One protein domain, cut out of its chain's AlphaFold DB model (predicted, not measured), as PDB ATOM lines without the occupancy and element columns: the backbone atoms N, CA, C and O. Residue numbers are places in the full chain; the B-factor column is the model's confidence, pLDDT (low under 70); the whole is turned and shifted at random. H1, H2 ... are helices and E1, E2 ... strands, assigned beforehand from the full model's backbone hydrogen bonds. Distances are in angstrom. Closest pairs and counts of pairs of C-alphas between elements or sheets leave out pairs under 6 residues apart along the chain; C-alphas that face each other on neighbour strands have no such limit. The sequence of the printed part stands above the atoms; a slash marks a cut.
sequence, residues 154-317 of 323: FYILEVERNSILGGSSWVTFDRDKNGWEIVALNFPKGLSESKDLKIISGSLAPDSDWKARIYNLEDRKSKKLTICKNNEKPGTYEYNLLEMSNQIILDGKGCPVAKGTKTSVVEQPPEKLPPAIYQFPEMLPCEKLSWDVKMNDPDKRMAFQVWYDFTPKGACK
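Overview. This is residues 154 to 317 of the 323 residues of the protein "Armc9 protein" of Fopius arisanus (UniProt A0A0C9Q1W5). With little regular structure, this is a twisted antiparallel sheet, E2 E8 E7 E4, with helix H1 packed on one face; E6, paired with E1, is beside H1, and the pair E3 and E5 is by its last residue. The 164 printed residues run E1 E2 E3 E4 H1 E5 E6 E7 E8, mixed in class, with only 62 in named elements. The whole is compact, radius of gyration of the C-alphas 15.4 A, spanning 42 by 36 by 27 A.

Along the chain. E2, residues 159 to 166, E8, 302 to 310, E7, 289 to 296, and E4, 198 to 206, measure 19.9, 24.3, 23.4 and 24.3 A. H1, 237 to 249, begins at C-alpha (-47.326, -54.025, -39.367). E1 is 154 to 157, E6 276 to 280, E3 184 to 186, E5 262 to 264. E8 ends at C-alpha (-53.523, -54.587, -52.580).

Arrangement. Within hydrogen-bond range are N 291 and O 308 of hairpin E7 and E8, 2.7 A, N 203 and O 292 of E4 and E7, 2.8 A, and N 165 and O 305 of E2 and E8, 2.9 A. H1 is on one face, two layers, helix over sheet; its closest C-alphas to E4 are Leu 241 and Gly 202, 7.6 A. Every O i to N i+4 pair in H1 is within range.

Size, cuts and confidence. The printed part has no cut; five links, among them E4 to H1, are long. pLDDT is under 70 in 40 residues, among them 264 to 276.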
ATOM      1  N   PHE A 154     -48.864 -65.284 -43.483       68.75
ATOM      2  CA  PHE A 154     -48.049 -64.969 -44.653       68.75
ATOM      3  C   PHE A 154     -48.935 -64.740 -45.870       68.75
ATOM      4  O   PHE A 154     -49.824 -65.548 -46.155       68.75
ATOM      5  N   TYR A 155     -48.651 -63.662 -46.590       66.94
ATOM      6  CA  TYR A 155     -49.368 -63.252 -47.786       66.94
ATOM      7  C   TYR A 155     -48.380 -62.952 -48.903       66.94
ATOM      8  O   TYR A 155     -47.412 -62.227 -48.692       66.94
ATOM      9  N   ILE A 156     -48.659 -63.462 -50.099       65.56
ATOM     10  CA  ILE A 156     -48.038 -62.967 -51.328       65.56
ATOM     11  C   ILE A 156     -48.925 -61.829 -51.814       65.56
ATOM     12  O   ILE A 156     -50.093 -62.049 -52.143       65.56
ATOM     13  N   LEU A 157     -48.391 -60.610 -51.797       68.06
ATOM     14  CA  LEU A 157     -49.127 -59.419 -52.205       68.06
ATOM     15  C   LEU A 157     -48.535 -58.859 -53.495       68.06
ATOM     16  O   LEU A 157     -47.348 -58.534 -53.564       68.06
ATOM     17  N   GLU A 158     -49.397 -58.705 -54.498       67.88
ATOM     18  CA  GLU A 158     -49.196 -57.732 -55.568       67.88
ATOM     19  C   GLU A 158     -49.628 -56.375 -55.017       67.88
ATOM     20  O   GLU A 158     -50.805 -56.168 -54.717       67.88
ATOM     21  N   VAL A 159     -48.660 -55.481 -54.815       71.56
ATOM     22  CA  VAL A 159     -48.928 -54.140 -54.300       71.56
ATOM     23  C   VAL A 159     -48.965 -53.170 -55.463       71.56
ATOM     24  O   VAL A 159     -47.976 -52.996 -56.178       71.56
ATOM     25  N   GLU A 160     -50.107 -52.520 -55.623       71.12
ATOM     26  CA  GLU A 160     -50.320 -51.477 -56.610       71.12
ATOM     27  C   GLU A 160     -50.218 -50.111 -55.932       71.12
ATOM     28  O   GLU A 160     -50.639 -49.898 -54.793       71.12
ATOM     29  N   ARG A 161     -49.608 -49.164 -56.635       71.44
ATOM     30  CA  ARG A 161     -49.465 -47.786 -56.177       71.44
ATOM     31  C   ARG A 161     -50.507 -46.955 -56.904       71.44
ATOM     32  O   ARG A 161     -50.381 -46.763 -58.104       71.44
ATOM     33  N   ASN A 162     -51.493 -46.439 -56.181       68.75
ATOM     34  CA  ASN A 162     -52.641 -45.789 -56.823       68.75
ATOM     35  C   ASN A 162     -52.510 -44.279 -56.886       68.75
ATOM     36  O   ASN A 162     -53.065 -43.643 -57.772       68.75
ATOM     37  N   SER A 163     -51.799 -43.682 -55.933       70.31
ATOM     38  CA  SER A 163     -51.640 -42.236 -55.907       70.31
ATOM     39  C   SER A 163     -50.430 -41.825 -55.082       70.31
ATOM     40  O   SER A 163     -50.131 -42.430 -54.047       70.31
ATOM     41  N   ILE A 164     -49.744 -40.774 -55.536       75.50
ATOM     42  CA  ILE A 164     -48.763 -40.040 -54.738       75.50
ATOM     43  C   ILE A 164     -49.092 -38.560 -54.799       75.50
ATOM     44  O   ILE A 164     -49.174 -37.959 -55.867       75.50
ATOM     45  N   LEU A 165     -49.167 -37.959 -53.623       79.31
ATOM     46  CA  LEU A 165     -49.195 -36.520 -53.445       79.31
ATOM     47  C   LEU A 165     -47.862 -36.090 -52.842       79.31
ATOM     48  O   LEU A 165     -47.465 -36.659 -51.832       79.31
ATOM     49  N   GLY A 166     -47.185 -35.066 -53.359       75.81
ATOM     50  CA  GLY A 166     -46.017 -34.542 -52.645       75.81
ATOM     51  C   GLY A 166     -45.907 -33.037 -52.567       75.81
ATOM     52  O   GLY A 166     -46.655 -32.299 -53.205       75.81
ATOM     53  N   GLY A 167     -45.020 -32.601 -51.669       65.25
ATOM     54  CA  GLY A 167     -45.107 -31.256 -51.106       65.25
ATOM     55  C   GLY A 167     -43.800 -30.579 -50.696       65.25
ATOM     56  O   GLY A 167     -43.850 -29.389 -50.389       65.25
ATOM     57  N   SER A 168     -42.631 -31.242 -50.678       68.31
ATOM     58  CA  SER A 168     -41.389 -30.583 -50.219       68.31
ATOM     59  C   SER A 168     -40.099 -30.978 -50.945       68.31
ATOM     60  O   SER A 168     -40.083 -31.738 -51.906       68.31
ATOM     61  N   SER A 169     -38.977 -30.405 -50.490       65.12
ATOM     62  CA  SER A 169     -37.674 -30.386 -51.167       65.12
ATOM     63  C   SER A 169     -36.924 -31.720 -51.184       65.12
ATOM     64  O   SER A 169     -35.701 -31.692 -51.265       65.12
ATOM     65  N   TRP A 170     -37.590 -32.848 -50.977       78.00
ATOM     66  CA  TRP A 170     -36.972 -34.179 -50.971       78.00
ATOM     67  C   TRP A 170     -37.494 -35.082 -52.062       78.00
ATOM     68  O   TRP A 170     -36.823 -36.043 -52.416       78.00
ATOM     69  N   VAL A 171     -38.646 -34.732 -52.615       73.50
ATOM     70  CA  VAL A 171     -39.219 -35.405 -53.760       73.50
ATOM     71  C   VAL A 171     -39.774 -34.330 -54.666       73.50
ATOM     72  O   VAL A 171     -40.678 -33.587 -54.291       73.50
ATOM     73  N   THR A 172     -39.197 -34.223 -55.854       70.25
ATOM     74  CA  THR A 172     -39.772 -33.408 -56.921       70.25
ATOM     75  C   THR A 172     -40.391 -34.332 -57.952       70.25
ATOM     76  O   THR A 172     -39.728 -35.270 -58.400       70.25
ATOM     77  N   PHE A 173     -41.629 -34.039 -58.327       72.56
ATOM     78  CA  PHE A 173     -42.350 -34.728 -59.389       72.56
ATOM     79  C   PHE A 173     -41.916 -34.144 -60.726       72.56
ATOM     80  O   PHE A 173     -41.835 -32.920 -60.866       72.56
ATOM     81  N   ASP A 174     -41.593 -35.013 -61.680       65.94
ATOM     82  CA  ASP A 174     -41.317 -34.581 -63.047       65.94
ATOM     83  C   ASP A 174     -42.641 -34.304 -63.768       65.94
ATOM     84  O   ASP A 174     -43.632 -34.998 -63.543       65.94
ATOM     85  N   ARG A 175     -42.663 -33.264 -64.600       61.69
ATOM     86  CA  ARG A 175     -43.842 -32.888 -65.387       61.69
ATOM     87  C   ARG A 175     -43.569 -33.252 -66.832       61.69
ATOM     88  O   ARG A 175     -42.604 -32.762 -67.418       61.69
ATOM     89  N   ASP A 176     -44.427 -34.076 -67.408       65.06
ATOM     90  CA  ASP A 176     -44.304 -34.475 -68.798       65.06
ATOM     91  C   ASP A 176     -45.117 -33.539 -69.724       65.06
ATOM     92  O   ASP A 176     -45.705 -32.532 -69.307       65.06
ATOM     93  N   LYS A 177     -45.103 -33.838 -71.025       59.44
ATOM     94  CA  LYS A 177     -45.800 -33.054 -72.058       59.44
ATOM     95  C   LYS A 177     -47.326 -33.237 -72.040       59.44
ATOM     96  O   LYS A 177     -48.016 -32.427 -72.657       59.44
ATOM     97  N   ASN A 178     -47.838 -34.262 -71.360       64.62
ATOM     98  CA  ASN A 178     -49.257 -34.609 -71.316       64.62
ATOM     99  C   ASN A 178     -49.941 -34.177 -70.008       64.62
ATOM    100  O   ASN A 178     -51.167 -34.107 -69.963       64.62
ATOM    101  N   GLY A 179     -49.184 -33.824 -68.967       63.28
ATOM    102  CA  GLY A 179     -49.736 -33.316 -67.717       63.28
ATOM    103  C   GLY A 179     -48.851 -33.608 -66.511       63.28
ATOM    104  O   GLY A 179     -47.625 -33.618 -66.592       63.28
ATOM    105  N   TRP A 180     -49.491 -33.786 -65.358       56.34
ATOM    106  CA  TRP A 180     -48.850 -34.377 -64.189       56.34
ATOM    107  C   TRP A 180     -48.933 -35.895 -64.324       56.34
ATOM    108  O   TRP A 180     -49.810 -36.516 -63.738       56.34
ATOM    109  N   GLU A 181     -48.059 -36.486 -65.129       58.06
ATOM    110  CA  GLU A 181     -47.814 -37.924 -65.067       58.06
ATOM    111  C   GLU A 181     -46.639 -38.139 -64.113       58.06
ATOM    112  O   GLU A 181     -45.544 -37.610 -64.326       58.06
ATOM    113  N   ILE A 182     -46.864 -38.861 -63.013       62.25
ATOM    114  CA  ILE A 182     -45.777 -39.195 -62.094       62.25
ATOM    115  C   ILE A 182     -44.909 -40.208 -62.838       62.25
ATOM    116  O   ILE A 182     -45.253 -41.370 -62.913       62.25
ATOM    117  N   VAL A 183     -43.818 -39.774 -63.463       59.38
ATOM    118  CA  VAL A 183     -42.914 -40.691 -64.190       59.38
ATOM    119  C   VAL A 183     -41.681 -41.044 -63.365       59.38
ATOM    120  O   VAL A 183     -41.099 -42.123 -63.516       59.38
ATOM    121  N   ALA A 184     -41.295 -40.158 -62.443       67.12
ATOM    122  CA  ALA A 184     -40.204 -40.391 -61.514       67.12
ATOM    123  C   ALA A 184     -40.290 -39.521 -60.251       67.12
ATOM    124  O   ALA A 184     -40.696 -38.357 -60.312       67.12
ATOM    125  N   LEU A 185     -39.817 -40.067 -59.128       78.81
ATOM    126  CA  LEU A 185     -39.479 -39.306 -57.925       78.81
ATOM    127  C   LEU A 185     -38.001 -38.935 -57.994       78.81
ATOM    128  O   LEU A 185     -37.143 -39.803 -58.131       78.81
ATOM    129  N   ASN A 186     -37.693 -37.646 -57.905       81.62
ATOM    130  CA  ASN A 186     -36.314 -37.167 -57.880       81.62
ATOM    131  C   ASN A 186     -35.921 -36.725 -56.467       81.62
ATOM    132  O   ASN A 186     -36.641 -35.934 -55.854       81.62
ATOM    133  N   PHE A 187     -34.761 -37.190 -55.995       86.19
ATOM    134  CA  PHE A 187     -34.209 -36.905 -54.667       86.19
ATOM    135  C   PHE A 187     -33.163 -35.770 -54.714       86.19
ATOM    136  O   PHE A 187     -31.960 -36.027 -54.811       86.19
ATOM    137  N   PRO A 188     -33.547 -34.482 -54.621       81.06
ATOM    138  CA  PRO A 188     -32.612 -33.345 -54.668       81.06
ATOM    139  C   PRO A 188     -31.632 -33.291 -53.485       81.06
ATOM    140  O   PRO A 188     -30.630 -32.573 -53.535       81.06
ATOM    141  N   LYS A 189     -31.906 -34.041 -52.420       85.50
ATOM    142  CA  LYS A 189     -30.987 -34.339 -51.326       85.50
ATOM    143  C   LYS A 189     -30.891 -35.874 -51.275       85.50
ATOM    144  O   LYS A 189     -31.915 -36.537 -51.355       85.50
ATOM    145  N   GLY A 190     -29.680 -36.432 -51.237       89.00
ATOM    146  CA  GLY A 190     -29.496 -37.891 -51.173       89.00
ATOM    147  C   GLY A 190     -29.967 -38.469 -49.834       89.00
ATOM    148  O   GLY A 190     -29.930 -37.758 -48.826       89.00
ATOM    149  N   LEU A 191     -30.385 -39.737 -49.827       91.44
ATOM    150  CA  LEU A 191     -30.848 -40.451 -48.633       91.44
ATOM    151  C   LEU A 191     -29.716 -41.238 -47.975       91.44
ATOM    152  O   LEU A 191     -28.870 -41.831 -48.640       91.44
ATOM    153  N   SER A 192     -29.713 -41.245 -46.649       92.25
ATOM    154  CA  SER A 192     -28.807 -42.035 -45.807       92.25
ATOM    155  C   SER A 192     -29.431 -42.189 -44.423       92.25
ATOM    156  O   SER A 192     -30.363 -41.455 -44.105       92.25
ATOM    157  N   GLU A 193     -28.866 -43.027 -43.555       88.81
ATOM    158  CA  GLU A 193     -29.345 -43.172 -42.169       88.81
ATOM    159  C   GLU A 193     -29.451 -41.833 -41.410       88.81
ATOM    160  O   GLU A 193     -30.359 -41.624 -40.608       88.81
ATOM    161  N   SER A 194     -28.540 -40.892 -41.682       88.62
ATOM    162  CA  SER A 194     -28.525 -39.562 -41.049       88.62
ATOM    163  C   SER A 194     -29.471 -38.545 -41.700       88.62
ATOM    164  O   SER A 194     -29.790 -37.513 -41.107       88.62
ATOM    165  N   LYS A 195     -29.908 -38.816 -42.933       89.81
ATOM    166  CA  LYS A 195     -30.744 -37.936 -43.758       89.81
ATOM    167  C   LYS A 195     -31.831 -38.768 -44.421       89.81
ATOM    168  O   LYS A 195     -31.861 -38.915 -45.640       89.81
ATOM    169  N   ASP A 196     -32.669 -39.340 -43.573       90.56
ATOM    170  CA  ASP A 196     -33.671 -40.312 -43.970       90.56
ATOM    171  C   ASP A 196     -35.083 -39.719 -44.080       90.56
ATOM    172  O   ASP A 196     -35.443 -38.801 -43.332       90.56
ATOM    173  N   LEU A 197     -35.906 -40.290 -44.961       92.19
ATOM    174  CA  LEU A 197     -37.347 -40.066 -44.923       92.19
ATOM    175  C   LEU A 197     -37.940 -40.814 -43.731       92.19
ATOM    176  O   LEU A 197     -37.592 -41.958 -43.434       92.19
ATOM    177  N   LYS A 198     -38.865 -40.152 -43.044       93.19
ATOM    178  CA  LYS A 198     -39.518 -40.705 -41.861       93.19
ATOM    179  C   LYS A 198     -40.986 -40.922 -42.131       93.19
ATOM    180  O   LYS A 198     -41.695 -39.954 -42.391       93.19
ATOM    181  N   ILE A 199     -41.454 -42.154 -41.993       93.88
ATOM    182  CA  ILE A 199     -42.881 -42.450 -41.979       93.88
ATOM    183  C   ILE A 199     -43.441 -41.920 -40.659       93.88
ATOM    184  O   ILE A 199     -43.008 -42.320 -39.576       93.88
ATOM    185  N   ILE A 200     -44.358 -40.962 -40.765       92.81
ATOM    186  CA  ILE A 200     -44.980 -40.285 -39.621       92.81
ATOM    187  C   ILE A 200     -46.429 -40.710 -39.400       92.81
ATOM    188  O   ILE A 200     -46.962 -40.481 -38.320       92.81
ATOM    189  N   SER A 201     -47.051 -41.311 -40.413       93.00
ATOM    190  CA  SER A 201     -48.411 -41.835 -40.374       93.00
ATOM    191  C   SER A 201     -48.515 -43.006 -41.344       93.00
ATOM    192  O   SER A 201     -47.856 -43.006 -42.386       93.00
ATOM    193  N   GLY A 202     -49.322 -43.996 -40.988       92.75
ATOM    194  CA  GLY A 202     -49.534 -45.215 -41.755       92.75
ATOM    195  C   GLY A 202     -50.847 -45.847 -41.320       92.75
ATOM    196  O   GLY A 202     -50.924 -46.323 -40.190       92.75
ATOM    197  N   SER A 203     -51.863 -45.837 -42.177       94.00
ATOM    198  CA  SER A 203     -53.194 -46.371 -41.876       94.00
ATOM    199  C   SER A 203     -53.590 -47.413 -42.909       94.00
ATOM    200  O   SER A 203     -53.610 -47.103 -44.094       94.00
ATOM    201  N   LEU A 204     -53.936 -48.616 -42.459       94.19
ATOM    202  CA  LEU A 204     -54.466 -49.688 -43.300       94.19
ATOM    203  C   LEU A 204     -55.970 -49.805 -43.065       94.19
ATOM    204  O   LEU A 204     -56.403 -49.924 -41.916       94.19
ATOM    205  N   ALA A 205     -56.754 -49.800 -44.135       94.62
ATOM    206  CA  ALA A 205     -58.198 -49.983 -44.072       94.62
ATOM    207  C   ALA A 205     -58.719 -50.699 -45.329       94.62
ATOM    208  O   ALA A 205     -58.040 -50.694 -46.359       94.62
ATOM    209  N   PRO A 206     -59.917 -51.296 -45.271       92.00
ATOM    210  CA  PRO A 206     -60.663 -51.665 -46.466       92.00
ATOM    211  C   PRO A 206     -60.865 -50.470 -47.401       92.00
ATOM    212  O   PRO A 206     -61.192 -49.373 -46.948       92.00
ATOM    213  N   ASP A 207     -60.726 -50.691 -48.707       87.12
ATOM    214  CA  ASP A 207     -61.022 -49.672 -49.727       87.12
ATOM    215  C   ASP A 207     -62.521 -49.305 -49.722       87.12
ATOM    216  O   ASP A 207     -62.917 -48.170 -49.980       87.12
ATOM    217  N   SER A 208     -63.364 -50.272 -49.347       88.50
ATOM    218  CA  SER A 208     -64.814 -50.126 -49.203       88.50
ATOM    219  C   SER A 208     -65.226 -49.280 -47.985       88.50
ATOM    220  O   SER A 208     -66.266 -48.615 -48.024       88.50
ATOM    221  N   ASP A 209     -64.415 -49.270 -46.922       90.88
ATOM    222  CA  ASP A 209     -64.679 -48.552 -45.675       90.88
ATOM    223  C   ASP A 209     -63.382 -48.091 -44.992       90.88
ATOM    224  O   ASP A 209     -62.853 -48.720 -44.072       90.88
ATOM    225  N   TRP A 210     -62.906 -46.908 -45.383       84.94
ATOM    226  CA  TRP A 210     -61.707 -46.293 -44.804       84.94
ATOM    227  C   TRP A 210     -61.808 -46.017 -43.291       84.94
ATOM    228  O   TRP A 210     -60.790 -45.744 -42.642       84.94
ATOM    229  N   LYS A 211     -63.017 -46.042 -42.706       87.19
ATOM    230  CA  LYS A 211     -63.219 -45.842 -41.263       87.19
ATOM    231  C   LYS A 211     -62.981 -47.120 -40.466       87.19
ATOM    232  O   LYS A 211     -62.615 -47.013 -39.295       87.19
ATOM    233  N   ALA A 212     -63.119 -48.293 -41.082       88.81
ATOM    234  CA  ALA A 212     -62.842 -49.598 -40.483       88.81
ATOM    235  C   ALA A 212     -61.330 -49.883 -40.392       88.81
ATOM    236  O   ALA A 212     -60.854 -50.943 -40.792       88.81
ATOM    237  N   ARG A 213     -60.553 -48.909 -39.896       88.56
ATOM    238  CA  ARG A 213     -59.088 -48.983 -39.808       88.56
ATOM    239  C   ARG A 213     -58.657 -50.280 -39.123       88.56
ATOM    240  O   ARG A 213     -58.945 -50.490 -37.949       88.56
ATOM    241  N   ILE A 214     -57.919 -51.103 -39.857       90.56
ATOM    242  CA  ILE A 214     -57.312 -52.351 -39.376       90.56
ATOM    243  C   ILE A 214     -56.047 -52.024 -38.584       90.56
ATOM    244  O   ILE A 214     -55.749 -52.631 -37.560       90.56
ATOM    245  N   TYR A 215     -55.294 -51.032 -39.057       92.56
ATOM    246  CA  TYR A 215     -54.058 -50.595 -38.429       92.56
ATOM    247  C   TYR A 215     -53.885 -49.085 -38.565       92.56
ATOM    248  O   TYR A 215     -54.230 -48.503 -39.592       92.56
ATOM    249  N   ASN A 216     -53.309 -48.461 -37.537       92.50
ATOM    250  CA  ASN A 216     -52.950 -47.051 -37.530       92.50
ATOM    251  C   ASN A 216     -51.670 -46.832 -36.708       92.50
ATOM    252  O   ASN A 216     -51.631 -47.073 -35.500       92.50
ATOM    253  N   LEU A 217     -50.619 -46.352 -37.372       91.44
ATOM    254  CA  LEU A 217     -49.318 -46.069 -36.766       91.44
ATOM    255  C   LEU A 217     -49.401 -44.965 -35.698       91.44
ATOM    256  O   LEU A 217     -48.668 -45.010 -34.711       91.44
ATOM    257  N   GLU A 218     -50.289 -43.981 -35.860       87.12
ATOM    258  CA  GLU A 218     -50.401 -42.853 -34.922       87.12
ATOM    259  C   GLU A 218     -50.904 -43.301 -33.541       87.12
ATOM    260  O   GLU A 218     -50.438 -42.800 -32.511       87.12
ATOM    261  N   ASP A 219     -51.771 -44.317 -33.507       86.00
ATOM    262  CA  ASP A 219     -52.336 -44.872 -32.270       86.00
ATOM    263  C   ASP A 219     -51.272 -45.590 -31.425       86.00
ATOM    264  O   ASP A 219     -51.394 -45.704 -30.204       86.00
ATOM    265  N   ARG A 220     -50.163 -46.000 -32.055       76.88
ATOM    266  CA  ARG A 220     -49.009 -46.648 -31.408       76.88
ATOM    267  C   ARG A 220     -48.081 -45.653 -30.696       76.88
ATOM    268  O   ARG A 220     -47.009 -46.050 -30.254       76.88
ATOM    269  N   LYS A 221     -48.498 -44.383 -30.562       59.28
ATOM    270  CA  LYS A 221     -47.867 -43.285 -29.804       59.28
ATOM    271  C   LYS A 221     -46.348 -43.195 -30.003       59.28
ATOM    272  O   LYS A 221     -45.571 -43.783 -29.258       59.28
ATOM    273  N   SER A 222     -45.939 -42.323 -30.928       57.69
ATOM    274  CA  SER A 222     -44.566 -41.814 -31.160       57.69
ATOM    275  C   SER A 222     -43.628 -42.613 -32.069       57.69
ATOM    276  O   SER A 222     -42.537 -42.117 -32.366       57.69
ATOM    277  N   LYS A 223     -44.038 -43.776 -32.588       75.00
ATOM    278  CA  LYS A 223     -43.212 -44.509 -33.553       75.00
ATOM    279  C   LYS A 223     -43.121 -43.749 -34.877       75.00
ATOM    280  O   LYS A 223     -44.081 -43.652 -35.634       75.00
ATOM    281  N   LYS A 224     -41.938 -43.199 -35.140       85.88
ATOM    282  CA  LYS A 224     -41.524 -42.742 -36.468       85.88
ATOM    283  C   LYS A 224     -40.654 -43.832 -37.052       85.88
ATOM    284  O   LYS A 224     -39.653 -44.185 -36.432       85.88
ATOM    285  N   LEU A 225     -41.023 -44.323 -38.224       92.50
ATOM    286  CA  LEU A 225     -40.241 -45.336 -38.919       92.50
ATOM    287  C   LEU A 225     -39.290 -44.653 -39.901       92.50
ATOM    288  O   LEU A 225     -39.597 -43.585 -40.429       92.50
ATOM    289  N   THR A 226     -38.125 -45.245 -40.111       91.81
ATOM    290  CA  THR A 226     -37.032 -44.721 -40.942       91.81
ATOM    291  C   THR A 226     -36.880 -45.606 -42.169       91.81
ATOM    292  O   THR A 226     -36.567 -46.782 -42.010       91.81
ATOM    293  N   ILE A 227     -37.114 -45.086 -43.380       90.81
ATOM    294  CA  ILE A 227     -37.124 -45.924 -44.595       90.81
ATOM    295  C   ILE A 227     -35.752 -46.549 -44.898       90.81
ATOM    296  O   ILE A 227     -35.684 -47.641 -45.459       90.81
ATOM    297  N   CYS A 228     -34.661 -45.905 -44.477       90.69
ATOM    298  CA  CYS A 228     -33.303 -46.430 -44.612       90.69
ATOM    299  C   CYS A 228     -32.910 -47.427 -43.513       90.69
ATOM    300  O   CYS A 228     -31.784 -47.922 -43.538       90.69
ATOM    301  N   LYS A 229     -33.772 -47.698 -42.523       89.19
ATOM    302  CA  LYS A 229     -33.440 -48.594 -41.410       89.19
ATOM    303  C   LYS A 229     -34.669 -49.329 -40.882       89.19
ATOM    304  O   LYS A 229     -35.485 -48.741 -40.172       89.19
ATOM    305  N   ASN A 230     -34.735 -50.630 -41.150       87.25
ATOM    306  CA  ASN A 230     -35.769 -51.512 -40.624       87.25
ATOM    307  C   ASN A 230     -35.244 -52.302 -39.415       87.25
ATOM    308  O   ASN A 230     -34.593 -53.328 -39.569       87.25
ATOM    309  N   ASN A 231     -35.492 -51.790 -38.204       88.38
ATOM    310  CA  ASN A 231     -35.204 -52.514 -36.953       88.38
ATOM    311  C   ASN A 231     -36.470 -53.119 -36.338       88.38
ATOM    312  O   ASN A 231     -36.456 -53.519 -35.173       88.38
ATOM    313  N   GLU A 232     -37.585 -53.088 -37.065       89.31
ATOM    314  CA  GLU A 232     -38.836 -53.630 -36.561       89.31
ATOM    315  C   GLU A 232     -38.777 -55.158 -36.620       89.31
ATOM    316  O   GLU A 232     -38.084 -55.749 -37.451       89.31
ATOM    317  N   LYS A 233     -39.488 -55.822 -35.707       85.81
ATOM    318  CA  LYS A 233     -39.537 -57.285 -35.705       85.81
ATOM    319  C   LYS A 233     -40.307 -57.764 -36.950       85.81
ATOM    320  O   LYS A 233     -41.411 -57.254 -37.180       85.81
ATOM    321  N   PRO A 234     -39.799 -58.754 -37.709       82.94
ATOM    322  CA  PRO A 234     -40.572 -59.412 -38.758       82.94
ATOM    323  C   PRO A 234     -41.938 -59.882 -38.246       82.94
ATOM    324  O   PRO A 234     -42.071 -60.310 -37.097       82.94
ATOM    325  N   GLY A 235     -42.969 -59.767 -39.081       81.19
ATOM    326  CA  GLY A 235     -44.340 -60.105 -38.695       81.19
ATOM    327  C   GLY A 235     -45.141 -58.983 -38.042       81.19
ATOM    328  O   GLY A 235     -46.298 -59.195 -37.682       81.19
ATOM    329  N   THR A 236     -44.555 -57.796 -37.876       88.38
ATOM    330  CA  THR A 236     -45.275 -56.601 -37.418       88.38
ATOM    331  C   THR A 236     -45.794 -55.777 -38.596       88.38
ATOM    332  O   THR A 236     -45.251 -55.828 -39.703       88.38
ATOM    333  N   TYR A 237     -46.836 -54.972 -38.362       91.38
ATOM    334  CA  TYR A 237     -47.326 -54.025 -39.367       91.38
ATOM    335  C   TYR A 237     -46.243 -53.013 -39.752       91.38
ATOM    336  O   TYR A 237     -46.105 -52.686 -40.926       91.38
ATOM    337  N   GLU A 238     -45.461 -52.537 -38.781       92.00
ATOM    338  CA  GLU A 238     -44.379 -51.578 -39.000       92.00
ATOM    339  C   GLU A 238     -43.272 -52.138 -39.897       92.00
ATOM    340  O   GLU A 238     -42.786 -51.423 -40.775       92.00
ATOM    341  N   TYR A 239     -42.922 -53.416 -39.725       90.94
ATOM    342  CA  TYR A 239     -41.970 -54.100 -40.596       90.94
ATOM    343  C   TYR A 239     -42.472 -54.143 -42.044       90.94
ATOM    344  O   TYR A 239     -41.774 -53.683 -42.943       90.94
ATOM    345  N   ASN A 240     -43.706 -54.612 -42.272       90.25
ATOM    346  CA  ASN A 240     -44.275 -54.669 -43.626       90.25
ATOM    347  C   ASN A 240     -44.403 -53.277 -44.250       90.25
ATOM    348  O   ASN A 240     -44.122 -53.106 -45.431       90.25
ATOM    349  N   LEU A 241     -44.791 -52.275 -43.458       91.25
ATOM    350  CA  LEU A 241     -44.900 -50.892 -43.907       91.25
ATOM    351  C   LEU A 241     -43.558 -50.357 -44.424       91.25
ATOM    352  O   LEU A 241     -43.524 -49.689 -45.459       91.25
ATOM    353  N   LEU A 242     -42.461 -50.652 -43.720       91.56
ATOM    354  CA  LEU A 242     -41.112 -50.276 -44.139       91.56
ATOM    355  C   LEU A 242     -40.673 -51.016 -45.403       91.56
ATOM    356  O   LEU A 242     -40.209 -50.357 -46.333       91.56
ATOM    357  N   GLU A 243     -40.870 -52.333 -45.466       88.12
ATOM    358  CA  GLU A 243     -40.521 -53.147 -46.641       88.12
ATOM    359  C   GLU A 243     -41.279 -52.687 -47.894       88.12
ATOM    360  O   GLU A 243     -40.670 -52.383 -48.920       88.12
ATOM    361  N   MET A 244     -42.605 -52.527 -47.791       87.56
ATOM    362  CA  MET A 244     -43.446 -52.026 -48.885       87.56
ATOM    363  C   MET A 244     -43.012 -50.627 -49.317       87.56
ATOM    364  O   MET A 244     -42.845 -50.360 -50.507       87.56
ATOM    365  N   SER A 245     -42.776 -49.730 -48.357       88.50
ATOM    366  CA  SER A 245     -42.318 -48.371 -48.656       88.50
ATOM    367  C   SER A 245     -40.959 -48.379 -49.354       88.50
ATOM    368  O   SER A 245     -40.773 -47.638 -50.314       88.50
ATOM    369  N   ASN A 246     -40.011 -49.211 -48.923       87.25
ATOM    370  CA  ASN A 246     -38.699 -49.316 -49.557       87.25
ATOM    371  C   ASN A 246     -38.819 -49.818 -51.001       87.25
ATOM    372  O   ASN A 246     -38.306 -49.180 -51.923       87.25
ATOM    373  N   GLN A 247     -39.584 -50.891 -51.212       81.88
ATOM    374  CA  GLN A 247     -39.799 -51.463 -52.537       81.88
ATOM    375  C   GLN A 247     -40.463 -50.464 -53.491       81.88
ATOM    376  O   GLN A 247     -40.070 -50.355 -54.648       81.88
ATOM    377  N   ILE A 248     -41.447 -49.705 -53.005       80.19
ATOM    378  CA  ILE A 248     -42.260 -48.815 -53.838       80.19
ATOM    379  C   ILE A 248     -41.583 -47.449 -54.036       80.19
ATOM    380  O   ILE A 248     -41.653 -46.860 -55.110       80.19
ATOM    381  N   ILE A 249     -40.927 -46.894 -53.022       83.06
ATOM    382  CA  ILE A 249     -40.329 -45.550 -53.111       83.06
ATOM    383  C   ILE A 249     -38.901 -45.600 -53.652       83.06
ATOM    384  O   ILE A 249     -38.505 -44.719 -54.421       83.06
ATOM    385  N   LEU A 250     -38.131 -46.609 -53.240       83.88
ATOM    386  CA  LEU A 250     -36.703 -46.726 -53.536       83.88
ATOM    387  C   LEU A 250     -36.400 -47.775 -54.617       83.88
ATOM    388  O   LEU A 250     -35.228 -48.007 -54.911       83.88
ATOM    389  N   ASP A 251     -37.421 -48.398 -55.213       77.62
ATOM    390  CA  ASP A 251     -37.293 -49.523 -56.152       77.62
ATOM    391  C   ASP A 251     -36.442 -50.673 -55.572       77.62
ATOM    392  O   ASP A 251     -35.641 -51.284 -56.280       77.62
ATOM    393  N   GLY A 252     -36.517 -50.898 -54.253       77.50
ATOM    394  CA  GLY A 252     -35.739 -51.926 -53.548       77.50
ATOM    395  C   GLY A 252     -34.227 -51.666 -53.467       77.50
ATOM    396  O   GLY A 252     -33.478 -52.508 -52.976       77.50
ATOM    397  N   LYS A 253     -33.734 -50.503 -53.923       79.00
ATOM    398  CA  LYS A 253     -32.291 -50.183 -53.954       79.00
ATOM    399  C   LYS A 253     -31.672 -49.993 -52.564       79.00
ATOM    400  O   LYS A 253     -30.449 -49.936 -52.455       79.00
ATOM    401  N   GLY A 254     -32.493 -49.883 -51.517       81.88
ATOM    402  CA  GLY A 254     -32.032 -49.574 -50.168       81.88
ATOM    403  C   GLY A 254     -31.361 -48.197 -50.071       81.88
ATOM    404  O   GLY A 254     -31.483 -47.352 -50.957       81.88
ATOM    405  N   CYS A 255     -30.655 -47.962 -48.967       89.81
ATOM    406  CA  CYS A 255     -29.880 -46.745 -48.737       89.81
ATOM    407  C   CYS A 255     -28.378 -47.068 -48.649       89.81
ATOM    408  O   CYS A 255     -28.028 -48.168 -48.221       89.81
ATOM    409  N   PRO A 256     -27.475 -46.126 -48.989       92.56
ATOM    410  CA  PRO A 256     -27.733 -44.726 -49.335       92.56
ATOM    411  C   PRO A 256     -28.205 -44.513 -50.782       92.56
ATOM    412  O   PRO A 256     -27.777 -45.203 -51.701       92.56
ATOM    413  N   VAL A 257     -29.028 -43.483 -50.990       90.12
ATOM    414  CA  VAL A 257     -29.480 -43.041 -52.320       90.12
ATOM    415  C   VAL A 257     -28.778 -41.737 -52.677       90.12
ATOM    416  O   VAL A 257     -28.780 -40.782 -51.897       90.12
ATOM    417  N   ALA A 258     -28.166 -41.675 -53.857       90.19
ATOM    418  CA  ALA A 258     -27.432 -40.493 -54.288       90.19
ATOM    419  C   ALA A 258     -28.359 -39.287 -54.544       90.19
ATOM    420  O   ALA A 258     -29.539 -39.408 -54.875       90.19
ATOM    421  N   LYS A 259     -27.806 -38.079 -54.406       89.81
ATOM    422  CA  LYS A 259     -28.506 -36.850 -54.793       89.81
ATOM    423  C   LYS A 259     -28.769 -36.854 -56.304       89.81
ATOM    424  O   LYS A 259     -27.858 -37.100 -57.085       89.81
ATOM    425  N   GLY A 260     -29.983 -36.484 -56.700       84.62
ATOM    426  CA  GLY A 260     -30.425 -36.426 -58.093       84.62
ATOM    427  C   GLY A 260     -30.854 -37.778 -58.658       84.62
ATOM    428  O   GLY A 260     -31.222 -37.847 -59.830       84.62
ATOM    429  N   THR A 261     -30.812 -38.851 -57.856       85.88
ATOM    430  CA  THR A 261     -31.365 -40.140 -58.264       85.88
ATOM    431  C   THR A 261     -32.850 -39.976 -58.569       85.88
ATOM    432  O   THR A 261     -33.592 -39.366 -57.798       85.88
ATOM    433  N   LYS A 262     -33.258 -40.539 -59.706       79.69
ATOM    434  CA  LYS A 262     -34.653 -40.694 -60.098       79.69
ATOM    435  C   LYS A 262     -35.061 -42.150 -59.861       79.69
ATOM    436  O   LYS A 262     -34.388 -43.047 -60.374       79.69
ATOM    437  N   THR A 263     -36.112 -42.392 -59.086       74.50
ATOM    438  CA  THR A 263     -36.792 -43.702 -59.031       74.50
ATOM    439  C   THR A 263     -38.027 -43.636 -59.910       74.50
ATOM    440  O   THR A 263     -38.689 -42.597 -59.952       74.50
ATOM    441  N   SER A 264     -38.280 -44.682 -60.698       63.22
ATOM    442  CA  SER A 264     -39.386 -44.655 -61.657       63.22
ATOM    443  C   SER A 264     -40.664 -45.021 -60.934       63.22
ATOM    444  O   SER A 264     -40.769 -46.064 -60.302       63.22
ATOM    445  N   VAL A 265     -41.629 -44.119 -60.998       62.81
ATOM    446  CA  VAL A 265     -42.847 -44.205 -60.200       62.81
ATOM    447  C   VAL A 265     -44.034 -43.962 -61.113       62.81
ATOM    448  O   VAL A 265     -44.857 -43.098 -60.866       62.81
ATOM    449  N   VAL A 266     -44.076 -44.702 -62.218       56.91
ATOM    450  CA  VAL A 266     -45.180 -44.611 -63.174       56.91
ATOM    451  C   VAL A 266     -46.460 -45.103 -62.497       56.91
ATOM    452  O   VAL A 266     -46.427 -46.104 -61.782       56.91
ATOM    453  N   GLU A 267     -47.572 -44.396 -62.708       52.66
ATOM    454  CA  GLU A 267     -48.910 -44.765 -62.207       52.66
ATOM    455  C   GLU A 267     -49.307 -46.180 -62.659       52.66
ATOM    456  O   GLU A 267     -49.897 -46.951 -61.909       52.66
ATOM    457  N   GLN A 268     -48.868 -46.559 -63.860       53.25
ATOM    458  CA  GLN A 268     -48.809 -47.935 -64.335       53.25
ATOM    459  C   GLN A 268     -47.350 -48.251 -64.664       53.25
ATOM    460  O   GLN A 268     -46.901 -47.949 -65.774       53.25
ATOM    461  N   PRO A 269     -46.561 -48.787 -63.714       53.34
ATOM    462  CA  PRO A 269     -45.191 -49.163 -64.014       53.34
ATOM    463  C   PRO A 269     -45.215 -50.145 -65.192       53.34
ATOM    464  O   PRO A 269     -46.061 -51.041 -65.217       53.34
ATOM    465  N   PRO A 270     -44.333 -49.970 -66.197       46.81
ATOM    466  CA  PRO A 270     -44.317 -50.833 -67.381       46.81
ATOM    467  C   PRO A 270     -44.124 -52.311 -67.014       46.81
ATOM    468  O   PRO A 270     -44.451 -53.195 -67.799       46.81
ATOM    469  N   GLU A 271     -43.637 -52.565 -65.801       55.53
ATOM    470  CA  GLU A 271     -43.529 -53.866 -65.177       55.53
ATOM    471  C   GLU A 271     -44.204 -53.800 -63.799       55.53
ATOM    472  O   GLU A 271     -43.900 -52.915 -62.994       55.53
ATOM    473  N   LYS A 272     -45.155 -54.704 -63.528       59.34
ATOM    474  CA  LYS A 272     -45.746 -54.840 -62.189       59.34
ATOM    475  C   LYS A 272     -44.622 -55.051 -61.177       59.34
ATOM    476  O   LYS A 272     -43.673 -55.782 -61.460       59.34
ATOM    477  N   LEU A 273     -44.747 -54.452 -59.991       63.94
ATOM    478  CA  LEU A 273     -43.821 -54.771 -58.908       63.94
ATOM    479  C   LEU A 273     -43.853 -56.286 -58.670       63.94
ATOM    480  O   LEU A 273     -44.945 -56.867 -58.657       63.94
ATOM    481  N   PRO A 274     -42.684 -56.929 -58.506       62.62
ATOM    482  CA  PRO A 274     -42.647 -58.355 -58.248       62.62
ATOM    483  C   PRO A 274     -43.468 -58.640 -56.985       62.62
ATOM    484  O   PRO A 274     -43.326 -57.906 -55.998       62.62
ATOM    485  N   PRO A 275     -44.336 -59.666 -56.994       65.56
ATOM    486  CA  PRO A 275     -45.075 -60.029 -55.801       65.56
ATOM    487  C   PRO A 275     -44.087 -60.339 -54.678       65.56
ATOM    488  O   PRO A 275     -43.105 -61.058 -54.878       65.56
ATOM    489  N   ALA A 276     -44.347 -59.784 -53.501       69.69
ATOM    490  CA  ALA A 276     -43.494 -59.945 -52.332       69.69
ATOM    491  C   ALA A 276     -44.277 -60.589 -51.191       69.69
ATOM    492  O   ALA A 276     -45.510 -60.539 -51.142       69.69
ATOM    493  N   ILE A 277     -43.540 -61.235 -50.293       73.19
ATOM    494  CA  ILE A 277     -44.118 -61.965 -49.174       73.19
ATOM    495  C   ILE A 277     -44.082 -61.085 -47.943       73.19
ATOM    496  O   ILE A 277     -43.022 -60.638 -47.514       73.19
ATOM    497  N   TYR A 278     -45.256 -60.882 -47.366       81.31
ATOM    498  CA  TYR A 278     -45.448 -60.068 -46.181       81.31
ATOM    499  C   TYR A 278     -46.043 -60.909 -45.067       81.31
ATOM    500  O   TYR A 278     -46.858 -61.805 -45.300       81.31
ATOM    501  N   GLN A 279     -45.631 -60.604 -43.843       82.38
ATOM    502  CA  GLN A 279     -46.025 -61.349 -42.658       82.38
ATOM    503  C   GLN A 279     -46.817 -60.426 -41.737       82.38
ATOM    504  O   GLN A 279     -46.274 -59.452 -41.225       82.38
ATOM    505  N   PHE A 280     -48.095 -60.707 -41.518       83.19
ATOM    506  CA  PHE A 280     -48.971 -59.894 -40.675       83.19
ATOM    507  C   PHE A 280     -49.275 -60.604 -39.351       83.19
ATOM    508  O   PHE A 280     -49.334 -61.836 -39.317       83.19
ATOM    509  N   PRO A 281     -49.485 -59.858 -38.253       82.56
ATOM    510  CA  PRO A 281     -49.765 -60.460 -36.950       82.56
ATOM    511  C   PRO A 281     -51.189 -61.026 -36.855       82.56
ATOM    512  O   PRO A 281     -51.475 -61.836 -35.979       82.56
ATOM    513  N   GLU A 282     -52.079 -60.607 -37.755       82.62
ATOM    514  CA  GLU A 282     -53.492 -60.977 -37.782       82.62
ATOM    515  C   GLU A 282     -53.926 -61.286 -39.218       82.62
ATOM    516  O   GLU A 282     -53.273 -60.880 -40.185       82.62
ATOM    517  N   MET A 283     -55.032 -62.018 -39.353       76.50
ATOM    518  CA  MET A 283     -55.597 -62.341 -40.657       76.50
ATOM    519  C   MET A 283     -56.206 -61.082 -41.279       76.50
ATOM    520  O   MET A 283     -57.077 -60.446 -40.690       76.50
ATOM    521  N   LEU A 284     -55.759 -60.739 -42.483       79.62
ATOM    522  CA  LEU A 284     -56.326 -59.654 -43.273       79.62
ATOM    523  C   LEU A 284     -57.674 -60.070 -43.887       79.62
ATOM    524  O   LEU A 284     -57.831 -61.240 -44.255       79.62
ATOM    525  N   PRO A 285     -58.635 -59.139 -44.036       77.88
ATOM    526  CA  PRO A 285     -59.900 -59.431 -44.696       77.88
ATOM    527  C   PRO A 285     -59.690 -59.726 -46.187       77.88
ATOM    528  O   PRO A 285     -58.774 -59.208 -46.827       77.88
ATOM    529  N   CYS A 286     -60.567 -60.561 -46.746       75.56
ATOM    530  CA  CYS A 286     -60.529 -60.992 -48.146       75.56
ATOM    531  C   CYS A 286     -61.147 -59.948 -49.094       75.56
ATOM    532  O   CYS A 286     -62.007 -60.268 -49.911       75.56
ATOM    533  N   GLU A 287     -60.733 -58.693 -48.971       80.81
ATOM    534  CA  GLU A 287     -61.177 -57.595 -49.828       80.81
ATOM    535  C   GLU A 287     -59.995 -56.714 -50.245       80.81
ATOM    536  O   GLU A 287     -58.852 -56.940 -49.840       80.81
ATOM    537  N   LYS A 288     -60.257 -55.723 -51.099       84.75
ATOM    538  CA  LYS A 288     -59.242 -54.745 -51.484       84.75
ATOM    539  C   LYS A 288     -58.929 -53.856 -50.280       84.75
ATOM    540  O   LYS A 288     -59.826 -53.270 -49.677       84.75
ATOM    541  N   LEU A 289     -57.653 -53.763 -49.945       90.12
ATOM    542  CA  LEU A 289     -57.133 -52.959 -48.849       90.12
ATOM    543  C   LEU A 289     -56.371 -51.767 -49.407       90.12
ATOM    544  O   LEU A 289     -55.698 -51.900 -50.428       90.12
ATOM    545  N   SER A 290     -56.446 -50.642 -48.702       92.00
ATOM    546  CA  SER A 290     -55.667 -49.443 -48.978       92.00
ATOM    547  C   SER A 290     -54.824 -49.063 -47.764       92.00
ATOM    548  O   SER A 290     -55.299 -49.044 -46.623       92.00
ATOM    549  N   TRP A 291     -53.555 -48.766 -48.011       92.94
ATOM    550  CA  TRP A 291     -52.587 -48.329 -47.021       92.94
ATOM    551  C   TRP A 291     -52.158 -46.894 -47.325       92.94
ATOM    552  O   TRP A 291     -51.424 -46.642 -48.279       92.94
ATOM    553  N   ASP A 292     -52.613 -45.952 -46.501       92.88
ATOM    554  CA  ASP A 292     -52.268 -44.531 -46.574       92.88
ATOM    555  C   ASP A 292     -51.027 -44.239 -45.726       92.88
ATOM    556  O   ASP A 292     -51.034 -44.458 -44.511       92.88
ATOM    557  N   VAL A 293     -49.962 -43.740 -46.353       92.88
ATOM    558  CA  VAL A 293     -48.650 -43.553 -45.733       92.88
ATOM    559  C   VAL A 293     -48.148 -42.136 -45.955       92.88
ATOM    560  O   VAL A 293     -47.982 -41.688 -47.086       92.88
ATOM    561  N   LYS A 294     -47.831 -41.432 -44.863       93.00
ATOM    562  CA  LYS A 294     -47.286 -40.065 -44.903       93.00
ATOM    563  C   LYS A 294     -45.842 -40.054 -44.457       93.00
ATOM    564  O   LYS A 294     -45.500 -40.590 -43.397       93.00
ATOM    565  N   MET A 295     -45.010 -39.363 -45.226       92.69
ATOM    566  CA  MET A 295     -43.583 -39.265 -44.965       92.69
ATOM    567  C   MET A 295     -43.146 -37.819 -44.777       92.69
ATOM    568  O   MET A 295     -43.554 -36.916 -45.507       92.69
ATOM    569  N   ASN A 296     -42.261 -37.618 -43.809       93.00
ATOM    570  CA  ASN A 296     -41.531 -36.382 -43.617       93.00
ATOM    571  C   ASN A 296     -40.110 -36.503 -44.138       93.00
ATOM    572  O   ASN A 296     -39.484 -37.561 -44.083       93.00
ATOM    573  N   ASP A 297     -39.581 -35.365 -44.550       91.94
ATOM    574  CA  ASP A 297     -38.169 -35.198 -44.785       91.94
ATOM    575  C   ASP A 297     -37.351 -35.113 -43.471       91.94
ATOM    576  O   ASP A 297     -37.921 -34.955 -42.380       91.94
ATOM    577  N   PRO A 298     -36.007 -35.191 -43.533       90.25
ATOM    578  CA  PRO A 298     -35.122 -34.954 -42.390       90.25
ATOM    579  C   PRO A 298     -35.355 -33.630 -41.653       90.25
ATOM    580  O   PRO A 298     -35.118 -33.551 -40.447       90.25
ATOM    581  N   ASP A 299     -35.864 -32.617 -42.358       89.44
ATOM    582  CA  ASP A 299     -36.181 -31.291 -41.825       89.44
ATOM    583  C   ASP A 299     -37.599 -31.241 -41.201       89.44
ATOM    584  O   ASP A 299     -38.074 -30.178 -40.803       89.44
ATOM    585  N   LYS A 300     -38.269 -32.399 -41.064       90.44
ATOM    586  CA  LYS A 300     -39.618 -32.600 -40.499       90.44
ATOM    587  C   LYS A 300     -40.751 -31.941 -41.295       90.44
ATOM    588  O   LYS A 300     -41.833 -31.729 -40.744       90.44
ATOM    589  N   ARG A 301     -40.537 -31.639 -42.573       90.38
ATOM    590  CA  ARG A 301     -41.577 -31.158 -43.494       90.38
ATOM    591  C   ARG A 301     -42.163 -32.343 -44.248       90.38
ATOM    592  O   ARG A 301     -41.445 -33.294 -44.531       90.38
ATOM    593  N   MET A 302     -43.442 -32.279 -44.604       89.31
ATOM    594  CA  MET A 302     -44.083 -33.342 -45.382       89.31
ATOM    595  C   MET A 302     -43.379 -33.499 -46.736       89.31
ATOM    596  O   MET A 302     -43.330 -32.558 -47.525       89.31
ATOM    597  N   ALA A 303     -42.774 -34.661 -46.975       89.00
ATOM    598  CA  ALA A 303     -42.145 -35.020 -48.242       89.00
ATOM    599  C   ALA A 303     -43.229 -35.359 -49.262       89.00
ATOM    600  O   ALA A 303     -43.388 -34.648 -50.259       89.00
ATOM    601  N   PHE A 304     -43.995 -36.406 -48.965       88.25
ATOM    602  CA  PHE A 304     -45.113 -36.878 -49.766       88.25
ATOM    603  C   PHE A 304     -45.996 -37.846 -48.962       88.25
ATOM    604  O   PHE A 304     -45.644 -38.277 -47.859       88.25
ATOM    605  N   GLN A 305     -47.156 -38.157 -49.531       89.81
ATOM    606  CA  GLN A 305     -48.148 -39.116 -49.068       89.81
ATOM    607  C   GLN A 305     -48.427 -40.104 -50.199       89.81
ATOM    608  O   GLN A 305     -48.534 -39.695 -51.356       89.81
ATOM    609  N   VAL A 306     -48.515 -41.392 -49.872       87.19
ATOM    610  CA  VAL A 306     -48.742 -42.467 -50.843       87.19
ATOM    611  C   VAL A 306     -49.874 -43.360 -50.379       87.19
ATOM    612  O   VAL A 306     -49.955 -43.680 -49.195       87.19
ATOM    613  N   TRP A 307     -50.697 -43.784 -51.332       87.62
ATOM    614  CA  TRP A 307     -51.716 -44.805 -51.131       87.62
ATOM    615  C   TRP A 307     -51.318 -46.073 -51.883       87.62
ATOM    616  O   TRP A 307     -51.147 -46.057 -53.109       87.62
ATOM    617  N   TYR A 308     -51.137 -47.156 -51.134       87.12
ATOM    618  CA  TYR A 308     -50.887 -48.493 -51.663       87.12
ATOM    619  C   TYR A 308     -52.186 -49.277 -51.625       87.12
ATOM    620  O   TYR A 308     -52.739 -49.419 -50.541       87.12
ATOM    621  N   ASP A 309     -52.629 -49.845 -52.743       85.31
ATOM    622  CA  ASP A 309     -53.719 -50.815 -52.689       85.31
ATOM    623  C   ASP A 309     -53.202 -52.210 -52.986       85.31
ATOM    624  O   ASP A 309     -52.299 -52.422 -53.796       85.31
ATOM    625  N   PHE A 310     -53.795 -53.187 -52.322       81.88
ATOM    626  CA  PHE A 310     -53.523 -54.587 -52.580       81.88
ATOM    627  C   PHE A 310     -54.742 -55.417 -52.212       81.88
ATOM    628  O   PHE A 310     -55.559 -55.046 -51.374       81.88
ATOM    629  N   THR A 311     -54.875 -56.569 -52.858       75.69
ATOM    630  CA  THR A 311     -55.898 -57.557 -52.509       75.69
ATOM    631  C   THR A 311     -55.190 -58.823 -52.050       75.69
ATOM    632  O   THR A 311     -54.483 -59.423 -52.865       75.69
ATOM    633  N   PRO A 312     -55.359 -59.263 -50.791       70.75
ATOM    634  CA  PRO A 312     -54.838 -60.548 -50.343       70.75
ATOM    635  C   PRO A 312     -55.385 -61.681 -51.224       70.75
ATOM    636  O   PRO A 312     -56.597 -61.855 -51.334       70.75
ATOM    637  N   LYS A 313     -54.504 -62.441 -51.888       59.59
ATOM    638  CA  LYS A 313     -54.904 -63.555 -52.774       59.59
ATOM    639  C   LYS A 313     -54.866 -64.929 -52.101       59.59
ATOM    640  O   LYS A 313     -55.440 -65.874 -52.626       59.59
ATOM    641  N   GLY A 314     -54.225 -65.038 -50.941       55.69
ATOM    642  CA  GLY A 314     -54.137 -66.265 -50.152       55.69
ATOM    643  C   GLY A 314     -53.423 -66.011 -48.828       55.69
ATOM    644  O   GLY A 314     -52.665 -65.049 -48.720       55.69
ATOM    645  N   ALA A 315     -53.681 -66.855 -47.828       54.66
ATOM    646  CA  ALA A 315     -53.084 -66.755 -46.501       54.66
ATOM    647  C   ALA A 315     -52.518 -68.111 -46.073       54.66
ATOM    648  O   ALA A 315     -53.213 -69.124 -46.144       54.66
ATOM    649  N   CYS A 316     -51.280 -68.122 -45.586       51.50
ATOM    650  CA  CYS A 316     -50.680 -69.295 -44.951       51.50
ATOM    651  C   CYS A 316     -50.446 -69.001 -43.469       51.50
ATOM    652  O   CYS A 316     -49.895 -67.954 -43.126       51.50
ATOM    653  N   LYS A 317     -50.831 -69.930 -42.587       49.91
ATOM    654  CA  LYS A 317     -50.532 -69.857 -41.152       49.91
ATOM    655  C   LYS A 317     -49.661 -71.052 -40.755       49.91
ATOM    656  O   LYS A 317     -50.105 -72.183 -40.952       49.91
TER     657      LYS A 317